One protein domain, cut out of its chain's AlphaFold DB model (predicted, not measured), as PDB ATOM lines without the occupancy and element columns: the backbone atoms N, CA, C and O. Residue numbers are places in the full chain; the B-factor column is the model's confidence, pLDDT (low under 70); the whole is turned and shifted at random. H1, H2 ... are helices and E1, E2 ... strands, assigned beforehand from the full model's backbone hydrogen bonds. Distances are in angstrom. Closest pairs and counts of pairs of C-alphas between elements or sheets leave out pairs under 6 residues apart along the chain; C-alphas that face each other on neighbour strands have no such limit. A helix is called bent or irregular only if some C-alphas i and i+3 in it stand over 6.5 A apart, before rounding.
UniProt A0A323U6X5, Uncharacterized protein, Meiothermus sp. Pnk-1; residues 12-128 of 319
ATOM      1  N   PRO A  12     -39.745 -42.429 -30.647       64.38
ATOM      2  CA  PRO A  12     -40.789 -42.579 -29.646       64.38
ATOM      3  C   PRO A  12     -40.756 -41.403 -28.658       64.38
ATOM      4  O   PRO A  12     -39.814 -41.243 -27.883       64.38
ATOM      5  N   VAL A  13     -41.822 -40.608 -28.634       72.94
ATOM      6  CA  VAL A  13     -42.040 -39.507 -27.691       72.94
ATOM      7  C   VAL A  13     -43.102 -39.918 -26.677       72.94
ATOM      8  O   VAL A  13     -44.215 -40.300 -27.038       72.94
ATOM      9  N   LYS A  14     -42.769 -39.846 -25.385       75.69
ATOM     10  CA  LYS A  14     -43.693 -40.171 -24.289       75.69
ATOM     11  C   LYS A  14     -44.382 -38.904 -23.793       75.69
ATOM     12  O   LYS A  14     -43.723 -37.991 -23.309       75.69
ATOM     13  N   LYS A  15     -45.711 -38.871 -23.856       81.44
ATOM     14  CA  LYS A  15     -46.546 -37.834 -23.244       81.44
ATOM     15  C   LYS A  15     -47.203 -38.395 -21.990       81.44
ATOM     16  O   LYS A  15     -47.908 -39.403 -22.048       81.44
ATOM     17  N   VAL A  16     -46.987 -37.731 -20.861       77.56
ATOM     18  CA  VAL A  16     -47.688 -38.042 -19.614       77.56
ATOM     19  C   VAL A  16     -49.023 -37.303 -19.620       77.56
ATOM     20  O   VAL A  16     -49.067 -36.086 -19.776       77.56
ATOM     21  N   VAL A  17     -50.120 -38.043 -19.487       81.06
ATOM     22  CA  VAL A  17     -51.483 -37.510 -19.454       81.06
ATOM     23  C   VAL A  17     -52.132 -37.932 -18.145       81.06
ATOM     24  O   VAL A  17     -52.277 -39.121 -17.859       81.06
ATOM     25  N   HIS A  18     -52.558 -36.954 -17.351       79.12
ATOM     26  CA  HIS A  18     -53.326 -37.207 -16.138       79.12
ATOM     27  C   HIS A  18     -54.818 -37.155 -16.465       79.12
ATOM     28  O   HIS A  18     -55.331 -36.127 -16.905       79.12
ATOM     29  N   ARG A  19     -55.536 -38.265 -16.260       78.56
ATOM     30  CA  ARG A  19     -56.989 -38.328 -16.479       78.56
ATOM     31  C   ARG A  19     -57.645 -39.088 -15.330       78.56
ATOM     32  O   ARG A  19     -57.276 -40.221 -15.044       78.56
ATOM     33  N   LYS A  20     -58.618 -38.454 -14.661       84.75
ATOM     34  CA  LYS A  20     -59.362 -39.018 -13.513       84.75
ATOM     35  C   LYS A  20     -58.457 -39.532 -12.374       84.75
ATOM     36  O   LYS A  20     -58.645 -40.640 -11.884       84.75
ATOM     37  N   GLY A  21     -57.445 -38.753 -11.990       86.19
ATOM     38  CA  GLY A  21     -56.536 -39.117 -10.892       86.19
ATOM     39  C   GLY A  21     -55.579 -40.276 -11.198       86.19
ATOM     40  O   GLY A  21     -54.883 -40.734 -10.299       86.19
ATOM     41  N   LYS A  22     -55.519 -40.751 -12.450       67.25
ATOM     42  CA  LYS A  22     -54.549 -41.752 -12.906       67.25
ATOM     43  C   LYS A  22     -53.572 -41.136 -13.902       67.25
ATOM     44  O   LYS A  22     -53.957 -40.337 -14.760       67.25
ATOM     45  N   THR A  23     -52.306 -41.521 -13.774       83.31
ATOM     46  CA  THR A  23     -51.229 -41.143 -14.693       83.31
ATOM     47  C   THR A  23     -51.161 -42.160 -15.823       83.31
ATOM     48  O   THR A  23     -50.942 -43.345 -15.581       83.31
ATOM     49  N   HIS A  24     -51.338 -41.698 -17.056       78.62
ATOM     50  CA  HIS A  24     -51.176 -42.500 -18.262       78.62
ATOM     51  C   HIS A  24     -49.960 -42.003 -19.039       78.62
ATOM     52  O   HIS A  24     -49.785 -40.802 -19.217       78.62
ATOM     53  N   VAL A  25     -49.127 -42.921 -19.526       83.69
ATOM     54  CA  VAL A  25     -48.036 -42.595 -20.450       83.69
ATOM     55  C   VAL A  25     -48.469 -43.038 -21.839       83.69
ATOM     56  O   VAL A  25     -48.641 -44.230 -22.079       83.69
ATOM     57  N   GLN A  26     -48.683 -42.085 -22.744       83.44
ATOM     58  CA  GLN A  26     -48.919 -42.365 -24.158       83.44
ATOM     59  C   GLN A  26     -47.611 -42.209 -24.926       83.44
ATOM     60  O   GLN A  26     -46.955 -41.174 -24.833       83.44
ATOM     61  N   THR A  27     -47.234 -43.237 -25.682       78.44
ATOM     62  CA  THR A  27     -46.087 -43.184 -26.592       78.44
ATOM     63  C   THR A  27     -46.591 -42.857 -27.991       78.44
ATOM     64  O   THR A  27     -47.420 -43.585 -28.534       78.44
ATOM     65  N   TYR A  28     -46.076 -41.783 -28.575       75.56
ATOM     66  CA  TYR A  28     -46.320 -41.401 -29.960       75.56
ATOM     67  C   TYR A  28     -45.035 -41.553 -30.756       75.56
ATOM     68  O   TYR A  28     -43.948 -41.333 -30.236       75.56
ATOM     69  N   HIS A  29     -45.165 -41.928 -32.018       70.62
ATOM     70  CA  HIS A  29     -44.042 -42.042 -32.935       70.62
ATOM     71  C   HIS A  29     -44.015 -40.776 -33.778       70.62
ATOM     72  O   HIS A  29     -44.879 -40.583 -34.631       70.62
ATOM     73  N   VAL A  30     -43.073 -39.882 -33.484       60.00
ATOM     74  CA  VAL A  30     -42.914 -38.638 -34.235       60.00
ATOM     75  C   VAL A  30     -41.901 -38.904 -35.335       60.00
ATOM     76  O   VAL A  30     -40.807 -39.418 -35.086       60.00
ATOM     77  N   ARG A  31     -42.289 -38.600 -36.573       49.19
ATOM     78  CA  ARG A  31     -41.342 -38.577 -37.682       49.19
ATOM     79  C   ARG A  31     -40.439 -37.363 -37.446       49.19
ATOM     80  O   ARG A  31     -40.995 -36.279 -37.253       49.19
ATOM     81  N   PRO A  32     -39.104 -37.512 -37.390       48.75
ATOM     82  CA  PRO A  32     -38.242 -36.339 -37.359       48.75
ATOM     83  C   PRO A  32     -38.621 -35.432 -38.542       48.75
ATOM     84  O   PRO A  32     -39.002 -35.962 -39.595       48.75
ATOM     85  N   PRO A  33     -38.609 -34.098 -38.364       45.34
ATOM     86  CA  PRO A  33     -38.851 -33.183 -39.473       45.34
ATOM     87  C   PRO A  33     -37.933 -33.583 -40.632       45.34
ATOM     88  O   PRO A  33     -36.761 -33.879 -40.405       45.34
ATOM     89  N   GLU A  34     -38.483 -33.686 -41.845       42.38
ATOM     90  CA  GLU A  34     -37.698 -34.088 -43.012       42.38
ATOM     91  C   GLU A  34     -36.487 -33.154 -43.149       42.38
ATOM     92  O   GLU A  34     -36.632 -31.943 -43.309       42.38
ATOM     93  N   GLU A  35     -35.286 -33.733 -43.077       40.03
ATOM     94  CA  GLU A  35     -33.970 -33.069 -43.074       40.03
ATOM     95  C   GLU A  35     -33.659 -32.239 -44.334       40.03
ATOM     96  O   GLU A  35     -32.556 -31.720 -44.482       40.03
ATOM     97  N   LYS A  36     -34.615 -32.066 -45.253       35.56
ATOM     98  CA  LYS A  36     -34.444 -31.183 -46.412       35.56
ATOM     99  C   LYS A  36     -34.614 -29.699 -46.090       35.56
ATOM    100  O   LYS A  36     -34.268 -28.869 -46.924       35.56
ATOM    101  N   LEU A  37     -35.076 -29.343 -44.891       38.03
ATOM    102  CA  LEU A  37     -35.016 -27.966 -44.407       38.03
ATOM    103  C   LEU A  37     -33.716 -27.742 -43.625       38.03
ATOM    104  O   LEU A  37     -33.513 -28.310 -42.555       38.03
ATOM    105  N   VAL A  38     -32.899 -26.816 -44.136       38.88
ATOM    106  CA  VAL A  38     -31.681 -26.250 -43.524       38.88
ATOM    107  C   VAL A  38     -30.352 -26.979 -43.815       38.88
ATOM    108  O   VAL A  38     -29.423 -26.916 -43.019       38.88
ATOM    109  N   SER A  39     -30.172 -27.566 -45.001       35.91
ATOM    110  CA  SER A  39     -28.806 -27.727 -45.545       35.91
ATOM    111  C   SER A  39     -28.198 -26.387 -46.006       35.91
ATOM    112  O   SER A  39     -26.982 -26.275 -46.105       35.91
ATOM    113  N   GLY A  40     -29.028 -25.355 -46.227       35.53
ATOM    114  CA  GLY A  40     -28.598 -24.007 -46.633       35.53
ATOM    115  C   GLY A  40     -28.055 -23.109 -45.512       35.53
ATOM    116  O   GLY A  40     -27.481 -22.066 -45.797       35.53
ATOM    117  N   LEU A  41     -28.189 -23.502 -44.239       39.31
ATOM    118  CA  LEU A  41     -27.420 -22.904 -43.137       39.31
ATOM    119  C   LEU A  41     -26.473 -23.976 -42.607       39.31
ATOM    120  O   LEU A  41     -26.653 -24.475 -41.494       39.31
ATOM    121  N   GLY A  42     -25.523 -24.393 -43.446       35.75
ATOM    122  CA  GLY A  42     -24.465 -25.306 -43.039       35.75
ATOM    123  C   GLY A  42     -23.885 -24.862 -41.696       35.75
ATOM    124  O   GLY A  42     -23.488 -23.711 -41.526       35.75
ATOM    125  N   ILE A  43     -23.860 -25.779 -40.728       41.16
ATOM    126  CA  ILE A  43     -23.369 -25.555 -39.354       41.16
ATOM    127  C   ILE A  43     -21.907 -25.051 -39.376       41.16
ATOM    128  O   ILE A  43     -21.452 -24.388 -38.450       41.16
ATOM    129  N   SER A  44     -21.183 -25.297 -40.473       40.41
ATOM    130  CA  SER A  44     -19.815 -24.835 -40.717       40.41
ATOM    131  C   SER A  44     -19.684 -23.410 -41.279       40.41
ATOM    132  O   SER A  44     -18.564 -22.911 -41.347       40.41
ATOM    133  N   GLU A  45     -20.770 -22.747 -41.689       45.78
ATOM    134  CA  GLU A  45     -20.709 -21.501 -42.478       45.78
ATOM    135  C   GLU A  45     -21.352 -20.277 -41.816       45.78
ATOM    136  O   GLU A  45     -21.447 -19.221 -42.436       45.78
ATOM    137  N   PHE A  46     -21.682 -20.323 -40.521       50.56
ATOM    138  CA  PHE A  46     -22.074 -19.098 -39.800       50.56
ATOM    139  C   PHE A  46     -20.901 -18.128 -39.548       50.56
ATOM    140  O   PHE A  46     -21.037 -17.171 -38.790       50.56
ATOM    141  N   LYS A  47     -19.743 -18.333 -40.195       56.25
ATOM    142  CA  LYS A  47     -18.724 -17.290 -40.342       56.25
ATOM    143  C   LYS A  47     -19.153 -16.353 -41.452       56.25
ATOM    144  O   LYS A  47     -18.785 -16.503 -42.614       56.25
ATOM    145  N   LEU A  48     -19.946 -15.378 -41.055       56.97
ATOM    146  CA  LEU A  48     -20.321 -14.298 -41.932       56.97
ATOM    147  C   LEU A  48     -19.065 -13.496 -42.327       56.97
ATOM    148  O   LEU A  48     -18.221 -13.227 -41.466       56.97
ATOM    149  N   PRO A  49     -18.910 -13.108 -43.606       65.94
ATOM    150  CA  PRO A  49     -17.833 -12.203 -43.988       65.94
ATOM    151  C   PRO A  49     -17.974 -10.874 -43.227       65.94
ATOM    152  O   PRO A  49     -19.087 -10.506 -42.829       65.94
ATOM    153  N   PRO A  50     -16.863 -10.146 -43.000       68.75
ATOM    154  CA  PRO A  50     -16.919  -8.870 -42.306       68.75
ATOM    155  C   PRO A  50     -17.860  -7.888 -43.028       68.75
ATOM    156  O   PRO A  50     -17.931  -7.901 -44.259       68.75
ATOM    157  N   PRO A  51     -18.571  -7.032 -42.274       67.81
ATOM    158  CA  PRO A  51     -19.472  -6.027 -42.831       67.81
ATOM    159  C   PRO A  51     -18.702  -5.084 -43.774       67.81
ATOM    160  O   PRO A  51     -17.681  -4.526 -43.353       67.81
ATOM    161  N   PRO A  52     -19.153  -4.858 -45.018       72.94
ATOM    162  CA  PRO A  52     -18.623  -3.774 -45.838       72.94
ATOM    163  C   PRO A  52     -19.058  -2.403 -45.288       72.94
ATOM    164  O   PRO A  52     -19.980  -2.292 -44.480       72.94
ATOM    165  N   THR A  53     -18.406  -1.328 -45.736       73.94
ATOM    166  CA  THR A  53     -18.898   0.040 -45.510       73.94
ATOM    167  C   THR A  53     -20.098   0.310 -46.413       73.94
ATOM    168  O   THR A  53     -19.998   0.124 -47.627       73.94
ATOM    169  N   TYR A  54     -21.209   0.780 -45.847       71.69
ATOM    170  CA  TYR A  54     -22.441   1.021 -46.598       71.69
ATOM    171  C   TYR A  54     -22.573   2.486 -47.050       71.69
ATOM    172  O   TYR A  54     -22.325   3.390 -46.248       71.69
ATOM    173  N   PRO A  55     -22.986   2.755 -48.304       73.19
ATOM    174  CA  PRO A  55     -23.370   4.097 -48.734       73.19
ATOM    175  C   PRO A  55     -24.645   4.563 -48.012       73.19
ATOM    176  O   PRO A  55     -25.457   3.747 -47.589       73.19
ATOM    177  N   ALA A  56     -24.868   5.876 -47.909       74.81
ATOM    178  CA  ALA A  56     -26.058   6.464 -47.276       74.81
ATOM    179  C   ALA A  56     -27.317   6.418 -48.177       74.81
ATOM    180  O   ALA A  56     -28.033   7.406 -48.312       74.81
ATOM    181  N   THR A  57     -27.565   5.282 -48.830       78.50
ATOM    182  CA  THR A  57     -28.788   5.006 -49.600       78.50
ATOM    183  C   THR A  57     -29.814   4.284 -48.721       78.50
ATOM    184  O   THR A  57     -29.465   3.780 -47.652       78.50
ATOM    185  N   ALA A  58     -31.076   4.202 -49.154       74.12
ATOM    186  CA  ALA A  58     -32.104   3.423 -48.457       74.12
ATOM    187  C   ALA A  58     -31.670   1.957 -48.262       74.12
ATOM    188  O   ALA A  58     -31.652   1.451 -47.140       74.12
ATOM    189  N   GLY A  59     -31.179   1.314 -49.326       78.19
ATOM    190  CA  GLY A  59     -30.600  -0.027 -49.235       78.19
ATOM    191  C   GLY A  59     -29.383  -0.096 -48.302       78.19
ATOM    192  O   GLY A  59     -29.278  -1.007 -47.485       78.19
ATOM    193  N   GLY A  60     -28.512   0.919 -48.302       79.50
ATOM    194  CA  GLY A  60     -27.377   0.997 -47.383       79.50
ATOM    195  C   GLY A  60     -27.754   1.050 -45.901       79.50
ATOM    196  O   GLY A  60     -27.165   0.306 -45.114       79.50
ATOM    197  N   ARG A  61     -28.757   1.853 -45.524       84.62
ATOM    198  CA  ARG A  61     -29.268   1.895 -44.141       84.62
ATOM    199  C   ARG A  61     -29.917   0.567 -43.742       84.62
ATOM    200  O   ARG A  61     -29.589   0.019 -42.688       84.62
ATOM    201  N   THR A  62     -30.709  -0.020 -44.642       85.62
ATOM    202  CA  THR A  62     -31.329  -1.333 -44.416       85.62
ATOM    203  C   THR A  62     -30.270  -2.411 -44.192       85.62
ATOM    204  O   THR A  62     -30.359  -3.164 -43.225       85.62
ATOM    205  N   ARG A  63     -29.215  -2.462 -45.018       87.19
ATOM    206  CA  ARG A  63     -28.104  -3.407 -44.821       87.19
ATOM    207  C   ARG A  63     -27.395  -3.204 -43.493       87.19
ATOM    208  O   ARG A  63     -27.128  -4.187 -42.812       87.19
ATOM    209  N   GLN A  64     -27.123  -1.956 -43.106       88.06
ATOM    210  CA  GLN A  64     -26.518  -1.666 -41.808       88.06
ATOM    211  C   GLN A  64     -27.360  -2.258 -40.669       88.06
ATOM    212  O   GLN A  64     -26.821  -2.949 -39.804       88.06
ATOM    213  N   LYS A  65     -28.681  -2.050 -40.701       90.44
ATOM    214  CA  LYS A  65     -29.604  -2.579 -39.692       90.44
ATOM    215  C   LYS A  65     -29.642  -4.110 -39.680       90.44
ATOM    216  O   LYS A  65     -29.578  -4.713 -38.608       90.44
ATOM    217  N   LEU A  66     -29.697  -4.749 -40.851       89.06
ATOM    218  CA  LEU A  66     -29.629  -6.212 -40.973       89.06
ATOM    219  C   LEU A  66     -28.330  -6.765 -40.370       89.06
ATOM    220  O   LEU A  66     -28.350  -7.764 -39.652       89.06
ATOM    221  N   ASP A  67     -27.210  -6.088 -40.602       89.00
ATOM    222  CA  ASP A  67     -25.906  -6.468 -40.071       89.00
ATOM    223  C   ASP A  67     -25.795  -6.297 -38.553       89.00
ATOM    224  O   ASP A  67     -25.195  -7.137 -37.877       89.00
ATOM    225  N   GLU A  68     -26.371  -5.231 -38.000       92.25
ATOM    226  CA  GLU A  68     -26.472  -5.018 -36.553       92.25
ATOM    227  C   GLU A  68     -27.296  -6.127 -35.884       92.25
ATOM    228  O   GLU A  68     -26.864  -6.702 -34.877       92.25
ATOM    229  N   ILE A  69     -28.428  -6.503 -36.488       92.06
ATOM    230  CA  ILE A  69     -29.256  -7.621 -36.024       92.06
ATOM    231  C   ILE A  69     -28.459  -8.924 -36.105       92.06
ATOM    232  O   ILE A  69     -28.349  -9.618 -35.094       92.06
ATOM    233  N   ALA A  70     -27.825  -9.227 -37.241       91.38
ATOM    234  CA  ALA A  70     -27.004 -10.427 -37.417       91.38
ATOM    235  C   ALA A  70     -25.925 -10.559 -36.330       91.38
ATOM    236  O   ALA A  70     -25.842 -11.587 -35.654       91.38
ATOM    237  N   LYS A  71     -25.157  -9.491 -36.086       91.69
ATOM    238  CA  LYS A  71     -24.128  -9.451 -35.031       91.69
ATOM    239  C   LYS A  71     -24.712  -9.680 -33.635       91.69
ATOM    240  O   LYS A  71     -24.109 -10.370 -32.813       91.69
ATOM    241  N   SER A  72     -25.902  -9.144 -33.355       94.44
ATOM    242  CA  SER A  72     -26.558  -9.317 -32.051       94.44
ATOM    243  C   SER A  72     -27.015 -10.762 -31.776       94.44
ATOM    244  O   SER A  72     -27.220 -11.130 -30.615       94.44
ATOM    245  N   PHE A  73     -27.131 -11.599 -32.813       93.50
ATOM    246  CA  PHE A  73     -27.493 -13.017 -32.702       93.50
ATOM    247  C   PHE A  73     -26.313 -13.979 -32.884       93.50
ATOM    248  O   PHE A  73     -26.400 -15.114 -32.418       93.50
ATOM    249  N   GLU A  74     -25.208 -13.550 -33.499       91.75
ATOM    250  CA  GLU A  74     -24.051 -14.395 -33.834       91.75
ATOM    251  C   GLU A  74     -23.529 -15.211 -32.639       91.75
ATOM    252  O   GLU A  74     -23.403 -16.436 -32.715       91.75
ATOM    253  N   HIS A  75     -23.310 -14.558 -31.495       91.81
ATOM    254  CA  HIS A  75     -22.860 -15.231 -30.273       91.81
ATOM    255  C   HIS A  75     -23.889 -16.240 -29.733       91.81
ATOM    256  O   HIS A  75     -23.510 -17.301 -29.240       91.81
ATOM    257  N   LYS A  76     -25.194 -15.945 -29.852       94.00
ATOM    258  CA  LYS A  76     -26.277 -16.831 -29.387       94.00
ATOM    259  C   LYS A  76     -26.367 -18.083 -30.250       94.00
ATOM    260  O   LYS A  76     -26.520 -19.177 -29.714       94.00
ATOM    261  N   PHE A  77     -26.253 -17.926 -31.571       91.81
ATOM    262  CA  PHE A  77     -26.215 -19.054 -32.496       91.81
ATOM    263  C   PHE A  77     -24.981 -19.915 -32.260       91.81
ATOM    264  O   PHE A  77     -25.126 -21.121 -32.088       91.81
ATOM    265  N   THR A  78     -23.800 -19.300 -32.176       91.06
ATOM    266  CA  THR A  78     -22.532 -20.011 -31.957       91.06
ATOM    267  C   THR A  78     -22.588 -20.858 -30.686       91.06
ATOM    268  O   THR A  78     -22.392 -22.069 -30.754       91.06
ATOM    269  N   ALA A  79     -22.975 -20.261 -29.553       94.12
ATOM    270  CA  ALA A  79     -23.074 -20.977 -28.282       94.12
ATOM    271  C   ALA A  79     -24.063 -22.157 -28.339       94.12
ATOM    272  O   ALA A  79     -23.808 -23.221 -27.776       94.12
ATOM    273  N   LEU A  80     -25.194 -21.988 -29.028       95.25
ATOM    274  CA  LEU A  80     -26.212 -23.030 -29.124       95.25
ATOM    275  C   LEU A  80     -25.821 -24.151 -30.095       95.25
ATOM    276  O   LEU A  80     -26.160 -25.308 -29.851       95.25
ATOM    277  N   PHE A  81     -25.090 -23.837 -31.166       92.88
ATOM    278  CA  PHE A  81     -24.514 -24.844 -32.054       92.88
ATOM    279  C   PHE A  81     -23.449 -25.676 -31.340       92.88
ATOM    280  O   PHE A  81     -23.504 -26.901 -31.410       92.88
ATOM    281  N   GLU A  82     -22.540 -25.039 -30.599       94.94
ATOM    282  CA  GLU A  82     -21.545 -25.740 -29.779       94.94
ATOM    283  C   GLU A  82     -22.212 -26.657 -28.741       94.94
ATOM    284  O   GLU A  82     -21.800 -27.807 -28.570       94.94
ATOM    285  N   GLU A  83     -23.291 -26.192 -28.094       97.00
ATOM    286  CA  GLU A  83     -24.085 -27.010 -27.172       97.00
ATOM    287  C   GLU A  83     -24.696 -28.239 -27.874       97.00
ATOM    288  O   GLU A  83     -24.590 -29.356 -27.364       97.00
ATOM    289  N   ILE A  84     -25.322 -28.049 -29.040       94.88
ATOM    290  CA  ILE A  84     -25.958 -29.128 -29.816       94.88
ATOM    291  C   ILE A  84     -24.926 -30.159 -30.277       94.88
ATOM    292  O   ILE A  84     -25.148 -31.355 -30.095       94.88
ATOM    293  N   GLU A  85     -23.794 -29.725 -30.829       94.31
ATOM    294  CA  GLU A  85     -22.741 -30.630 -31.299       94.31
ATOM    295  C   GLU A  85     -22.112 -31.413 -30.141       94.31
ATOM    296  O   GLU A  85     -21.953 -32.634 -30.228       94.31
ATOM    297  N   GLY A  86     -21.861 -30.760 -29.002       96.12
ATOM    298  CA  GLY A  86     -21.416 -31.448 -27.790       96.12
ATOM    299  C   GLY A  86     -22.435 -32.478 -27.285       96.12
ATOM    300  O   GLY A  86     -22.061 -33.562 -26.834       96.12
ATOM    301  N   LEU A  87     -23.735 -32.184 -27.381       95.75
ATOM    302  CA  LEU A  87     -24.795 -33.130 -27.023       95.75
ATOM    303  C   LEU A  87     -24.891 -34.301 -28.008       95.75
ATOM    304  O   LEU A  87     -25.066 -35.428 -27.554       95.75
ATOM    305  N   ARG A  88     -24.719 -34.075 -29.316       94.69
ATOM    306  CA  ARG A  88     -24.696 -35.134 -30.342       94.69
ATOM    307  C   ARG A  88     -23.558 -36.121 -30.111       94.69
ATOM    308  O   ARG A  88     -23.814 -37.315 -29.993       94.69
ATOM    309  N   GLN A  89     -22.340 -35.620 -29.907       95.62
ATOM    310  CA  GLN A  89     -21.185 -36.459 -29.558       95.62
ATOM    311  C   GLN A  89     -21.435 -37.273 -28.282       95.62
ATOM    312  O   GLN A  89     -21.037 -38.433 -28.172       95.62
ATOM    313  N   ARG A  90     -22.135 -36.683 -27.304       96.88
ATOM    314  CA  ARG A  90     -22.510 -37.394 -26.081       96.88
ATOM    315  C   ARG A  90     -23.561 -38.467 -26.324       96.88
ATOM    316  O   ARG A  90     -23.423 -39.509 -25.701       96.88
ATOM    317  N   VAL A  91     -24.545 -38.260 -27.202       95.94
ATOM    318  CA  VAL A  91     -25.531 -39.299 -27.567       95.94
ATOM    319  C   VAL A  91     -24.834 -40.538 -28.131       95.94
ATOM    320  O   VAL A  91     -25.220 -41.649 -27.774       95.94
ATOM    321  N   ASP A  92     -23.778 -40.360 -28.929       91.31
ATOM    322  CA  ASP A  92     -22.998 -41.478 -29.478       91.31
ATOM    323  C   ASP A  92     -22.278 -42.285 -28.381       91.31
ATOM    324  O   ASP A  92     -22.157 -43.507 -28.477       91.31
ATOM    325  N   SER A  93     -21.818 -41.613 -27.318       94.31
ATOM    326  CA  SER A  93     -21.108 -42.242 -26.189       94.31
ATOM    327  C   SER A  93     -22.016 -42.731 -25.045       94.31
ATOM    328  O   SER A  93     -21.679 -43.687 -24.349       94.31
ATOM    329  N   ASP A  94     -23.156 -42.072 -24.839       94.00
ATOM    330  CA  ASP A  94     -24.140 -42.288 -23.778       94.00
ATOM    331  C   ASP A  94     -25.547 -41.969 -24.323       94.00
ATOM    332  O   ASP A  94     -26.042 -40.842 -24.179       94.00
ATOM    333  N   PRO A  95     -26.243 -42.958 -24.910       92.81
ATOM    334  CA  PRO A  95     -27.596 -42.786 -25.428       92.81
ATOM    335  C   PRO A  95     -28.648 -42.783 -24.303       92.81
ATOM    336  O   PRO A  95     -29.779 -43.245 -24.485       92.81
ATOM    337  N   SER A  96     -28.300 -42.297 -23.105       94.81
ATOM    338  CA  SER A  96     -29.254 -42.171 -22.013       94.81
ATOM    339  C   SER A  96     -30.381 -41.208 -22.387       94.81
ATOM    340  O   SER A  96     -30.188 -40.173 -23.033       94.81
ATOM    341  N   GLY A  97     -31.592 -41.515 -21.912       91.88
ATOM    342  CA  GLY A  97     -32.767 -40.679 -22.171       91.88
ATOM    343  C   GLY A  97     -32.581 -39.220 -21.734       91.88
ATOM    344  O   GLY A  97     -33.184 -38.331 -22.324       91.88
ATOM    345  N   LYS A  98     -31.705 -38.959 -20.754       95.94
ATOM    346  CA  LYS A  98     -31.374 -37.607 -20.291       95.94
ATOM    347  C   LYS A  98     -30.594 -36.806 -21.339       95.94
ATOM    348  O   LYS A  98     -30.912 -35.637 -21.538       95.94
ATOM    349  N   VAL A  99     -29.594 -37.401 -21.996       94.75
ATOM    350  CA  VAL A  99     -28.796 -36.711 -23.030       94.75
ATOM    351  C   VAL A  99     -29.654 -36.436 -24.263       94.75
ATOM    352  O   VAL A  99     -29.659 -35.313 -24.760       94.75
ATOM    353  N   ILE A 100     -30.467 -37.408 -24.684       93.50
ATOM    354  CA  ILE A 100     -31.413 -37.248 -25.800       93.50
ATOM    355  C   ILE A 100     -32.420 -36.120 -25.512       93.50
ATOM    356  O   ILE A 100     -32.688 -35.279 -26.366       93.50
ATOM    357  N   GLU A 101     -32.958 -36.053 -24.292       94.12
ATOM    358  CA  GLU A 101     -33.879 -34.985 -23.890       94.12
ATOM    359  C   GLU A 101     -33.189 -33.606 -23.841       94.12
ATOM    360  O   GLU A 101     -33.790 -32.591 -24.197       94.12
ATOM    361  N   GLN A 102     -31.925 -33.543 -23.405       95.81
ATOM    362  CA  GLN A 102     -31.120 -32.316 -23.470       95.81
ATOM    363  C   GLN A 102     -30.918 -31.852 -24.916       95.81
ATOM    364  O   GLN A 102     -31.152 -30.676 -25.193       95.81
ATOM    365  N   LEU A 103     -30.562 -32.767 -25.823       94.50
ATOM    366  CA  LEU A 103     -30.409 -32.482 -27.251       94.50
ATOM    367  C   LEU A 103     -31.709 -31.923 -27.838       94.50
ATOM    368  O   LEU A 103     -31.702 -30.823 -28.386       94.50
ATOM    369  N   GLY A 104     -32.842 -32.594 -27.606       89.81
ATOM    370  CA  GLY A 104     -34.141 -32.124 -28.093       89.81
ATOM    371  C   GLY A 104     -34.520 -30.727 -27.578       89.81
ATOM    372  O   GLY A 104     -35.070 -29.914 -28.321       89.81
ATOM    373  N   ARG A 105     -34.184 -30.388 -26.323       94.31
ATOM    374  CA  ARG A 105     -34.380 -29.027 -25.781       94.31
ATOM    375  C   ARG A 105     -33.466 -27.985 -26.425       94.31
ATOM    376  O   ARG A 105     -33.886 -26.841 -26.597       94.31
ATOM    377  N   ALA A 106     -32.215 -28.332 -26.718       92.94
ATOM    378  CA  ALA A 106     -31.280 -27.436 -27.394       92.94
ATOM    379  C   ALA A 106     -31.714 -27.174 -28.844       92.94
ATOM    380  O   ALA A 106     -31.805 -26.018 -29.255       92.94
ATOM    381  N   GLU A 107     -32.112 -28.218 -29.575       90.19
ATOM    382  CA  GLU A 107     -32.647 -28.101 -30.936       90.19
ATOM    383  C   GLU A 107     -33.934 -27.267 -30.976       90.19
ATOM    384  O   GLU A 107     -34.081 -26.397 -31.835       90.19
ATOM    385  N   TYR A 108     -34.838 -27.445 -30.006       87.81
ATOM    386  CA  TYR A 108     -36.029 -26.600 -29.883       87.81
ATOM    387  C   TYR A 108     -35.676 -25.120 -29.663       87.81
ATOM    388  O   TYR A 108     -36.220 -24.247 -30.343       87.81
ATOM    389  N   ARG A 109     -34.734 -24.819 -28.753       93.62
ATOM    390  CA  ARG A 109     -34.241 -23.444 -28.543       93.62
ATOM    391  C   ARG A 109     -33.641 -22.860 -29.820       93.62
ATOM    392  O   ARG A 109     -33.835 -21.675 -30.073       93.62
ATOM    393  N   LEU A 110     -32.958 -23.668 -30.633       89.62
ATOM    394  CA  LEU A 110     -32.370 -23.211 -31.893       89.62
ATOM    395  C   LEU A 110     -33.456 -22.812 -32.887       89.62
ATOM    396  O   LEU A 110     -33.344 -21.762 -33.512       89.62
ATOM    397  N   GLN A 111     -34.519 -23.608 -33.003       79.25
ATOM    398  CA  GLN A 111     -35.651 -23.269 -33.866       79.25
ATOM    399  C   GLN A 111     -36.361 -21.993 -33.400       79.25
ATOM    400  O   GLN A 111     -36.649 -21.123 -34.219       79.25
ATOM    401  N   ALA A 112     -36.571 -21.831 -32.091       79.56
ATOM    402  CA  ALA A 112     -37.148 -20.608 -31.535       79.56
ATOM    403  C   ALA A 112     -36.257 -19.377 -31.790       79.56
ATOM    404  O   ALA A 112     -36.758 -18.327 -32.188       79.56
ATOM    405  N   LEU A 113     -34.935 -19.510 -31.623       88.44
ATOM    406  CA  LEU A 113     -33.982 -18.432 -31.891       88.44
ATOM    407  C   LEU A 113     -33.953 -18.054 -33.378       88.44
ATOM    408  O   LEU A 113     -33.907 -16.869 -33.690       88.44
ATOM    409  N   LYS A 114     -34.023 -19.037 -34.287       81.62
ATOM    410  CA  LYS A 114     -34.136 -18.804 -35.738       81.62
ATOM    411  C   LYS A 114     -35.418 -18.062 -36.103       81.62
ATOM    412  O   LYS A 114     -35.358 -17.137 -36.904       81.62
ATOM    413  N   ALA A 115     -36.550 -18.442 -35.510       74.50
ATOM    414  CA  ALA A 115     -37.822 -17.765 -35.744       74.50
ATOM    415  C   ALA A 115     -37.769 -16.299 -35.290       74.50
ATOM    416  O   ALA A 115     -38.085 -15.413 -36.075       74.50
ATOM    417  N   TYR A 116     -37.277 -16.049 -34.071       86.56
ATOM    418  CA  TYR A 116     -37.132 -14.690 -33.545       86.56
ATOM    419  C   TYR A 116     -36.130 -13.857 -34.356       86.56
ATOM    420  O   TYR A 116     -36.372 -12.693 -34.643       86.56
ATOM    421  N   TYR A 117     -35.015 -14.456 -34.776       86.38
ATOM    422  CA  TYR A 117     -34.057 -13.801 -35.661       86.38
ATOM    423  C   TYR A 117     -34.697 -13.393 -36.993       86.38
ATOM    424  O   TYR A 117     -34.550 -12.249 -37.408       86.38
ATOM    425  N   SER A 118     -35.443 -14.304 -37.626       78.19
ATOM    426  CA  SER A 118     -36.159 -14.029 -38.874       78.19
ATOM    427  C   SER A 118     -37.153 -12.876 -38.715       78.19
ATOM    428  O   SER A 118     -37.134 -11.944 -39.510       78.19
ATOM    429  N   GLU A 119     -37.946 -12.875 -37.639       82.19
ATOM    430  CA  GLU A 119     -38.881 -11.790 -37.315       82.19
ATOM    431  C   GLU A 119     -38.168 -10.431 -37.212       82.19
ATOM    432  O   GLU A 119     -38.580  -9.470 -37.853       82.19
ATOM    433  N   GLN A 120     -37.033 -10.362 -36.509       87.44
ATOM    434  CA  GLN A 120     -36.250  -9.122 -36.414       87.44
ATOM    435  C   GLN A 120     -35.716  -8.651 -37.778       87.44
ATOM    436  O   GLN A 120     -35.674  -7.447 -38.042       87.44
ATOM    437  N   LEU A 121     -35.304  -9.575 -38.651       85.75
ATOM    438  CA  LEU A 121     -34.871  -9.233 -40.008       85.75
ATOM    439  C   LEU A 121     -36.037  -8.701 -40.850       85.75
ATOM    440  O   LEU A 121     -35.862  -7.708 -41.554       85.75
ATOM    441  N   MET A 122     -37.219  -9.311 -40.743       82.25
ATOM    442  CA  MET A 122     -38.430  -8.851 -41.429       82.25
ATOM    443  C   MET A 122     -38.839  -7.452 -40.972       82.25
ATOM    444  O   MET A 122     -39.040  -6.568 -41.805       82.25
ATOM    445  N   ASP A 123     -38.846  -7.211 -39.661       84.12
ATOM    446  CA  ASP A 123     -39.097  -5.885 -39.095       84.12
ATOM    447  C   ASP A 123     -38.088  -4.855 -39.620       84.12
ATOM    448  O   ASP A 123     -38.430  -3.704 -39.897       84.12
ATOM    449  N   ALA A 124     -36.820  -5.241 -39.773       86.44
ATOM    450  CA  ALA A 124     -35.799  -4.352 -40.314       86.44
ATOM    451  C   ALA A 124     -36.021  -4.008 -41.787       86.44
ATOM    452  O   ALA A 124     -35.834  -2.846 -42.148       86.44
ATOM    453  N   LEU A 125     -36.441  -4.977 -42.604       84.00
ATOM    454  CA  LEU A 125     -36.773  -4.749 -44.010       84.00
ATOM    455  C   LEU A 125     -37.980  -3.805 -44.158       84.00
ATOM    456  O   LEU A 125     -37.944  -2.909 -45.005       84.00
ATOM    457  N   ALA A 126     -38.991  -3.955 -43.293       80.25
ATOM    458  CA  ALA A 126     -40.235  -3.182 -43.327       80.25
ATOM    459  C   ALA A 126     -40.141  -1.768 -42.705       80.25
ATOM    460  O   ALA A 126     -40.909  -0.876 -43.060       80.25
ATOM    461  N   ALA A 127     -39.234  -1.532 -41.752       69.94
ATOM    462  CA  ALA A 127     -39.311  -0.359 -40.870       69.94
ATOM    463  C   ALA A 127     -38.762   0.976 -41.417       69.94
ATOM    464  O   ALA A 127     -38.958   1.991 -40.748       69.94
ATOM    465  N   GLU A 128     -38.058   1.031 -42.551       64.81
ATOM    466  CA  GLU A 128     -37.384   2.286 -42.951       64.81
ATOM    467  C   GLU A 128     -38.282   3.340 -43.607       64.81
ATOM    468  O   GLU A 128     -37.934   4.515 -43.531       64.81
TER     469      GLU A 128
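This is residues 12 to 128 of the 319 residues of an uncharacterized protein of Meiothermus sp. Pnk-1 (UniProt A0A323U6X5). A long hairpin of two helices, H1 and H2 side by side with H1 bent, makes the body, and a small two-stranded hairpin, E1 and E2, lies off the end where H1 turns into H2. A long stretch without named elements, residues 31 to 57, runs from E2 back to the other end of the helices, where H1 begins; residues 32 to 42 of it stick out. The printed part has 117 residues, with the order E1, E2, H1, H2, an antiparallel sheet E1 - E2, and a mixed class of helices and strands. It is only just loose, close to extended, with a radius of gyration of the C-alphas of 19.7 A, and elongated, spanning 65 by 37 by 23 A.

E1 is residues 12 to 19, 21.3 A long, from C-alpha 12 at (-40.789, -42.579, -29.646). E2 is residues 22 to 30, 24.5 A. H1, residues 58 to 93, was assigned as one helix by its hydrogen bonds but is bent: C-alphas 72 and 75 are 7.2 A apart. Its arms are H1a, residues 58 to 72, 21.5 A, and H1b, residues 75 to 93, 27.4 A. H2 is residues 97 to 126, 43.7 A, ending at C-alpha 126 at (-40.235, -3.182, -43.327).

E1 and E2 form an antiparallel hairpin, their directions at 152 degrees; N 13 and O 28 are within hydrogen-bond range at 2.8 A. Both strands are apart from H1b and H2. H1a and H1b stand at a steep tilt of 44 degrees. H1b and H2 form a helical hairpin, touching through residues 99 to 113 of H2 alone, at a shallow tilt of 23 degrees, opposite ways; the closest C-alphas, of Leu 87 and Leu 103, are 5.7 A apart. H1a touches residues 117 to 125 of H2 alone, at a shallow tilt of 20 degrees, opposite ways; the closest C-alphas, of Leu 66 and Leu 121, are 6.1 A apart. In H1a, H1b and H2 every O i to N i+4 pair is within hydrogen-bond range.

The C-alphas farthest apart, of Gly 21 and Pro 55, are 66.3 A apart. The printed part has no cut. The link from E2 to H1 is long, with 27 residues; the other two are tight. Mean pLDDT of the printed part is 78.7; residues 12, 22, 30 to 51 and 127 to 128 are under 70.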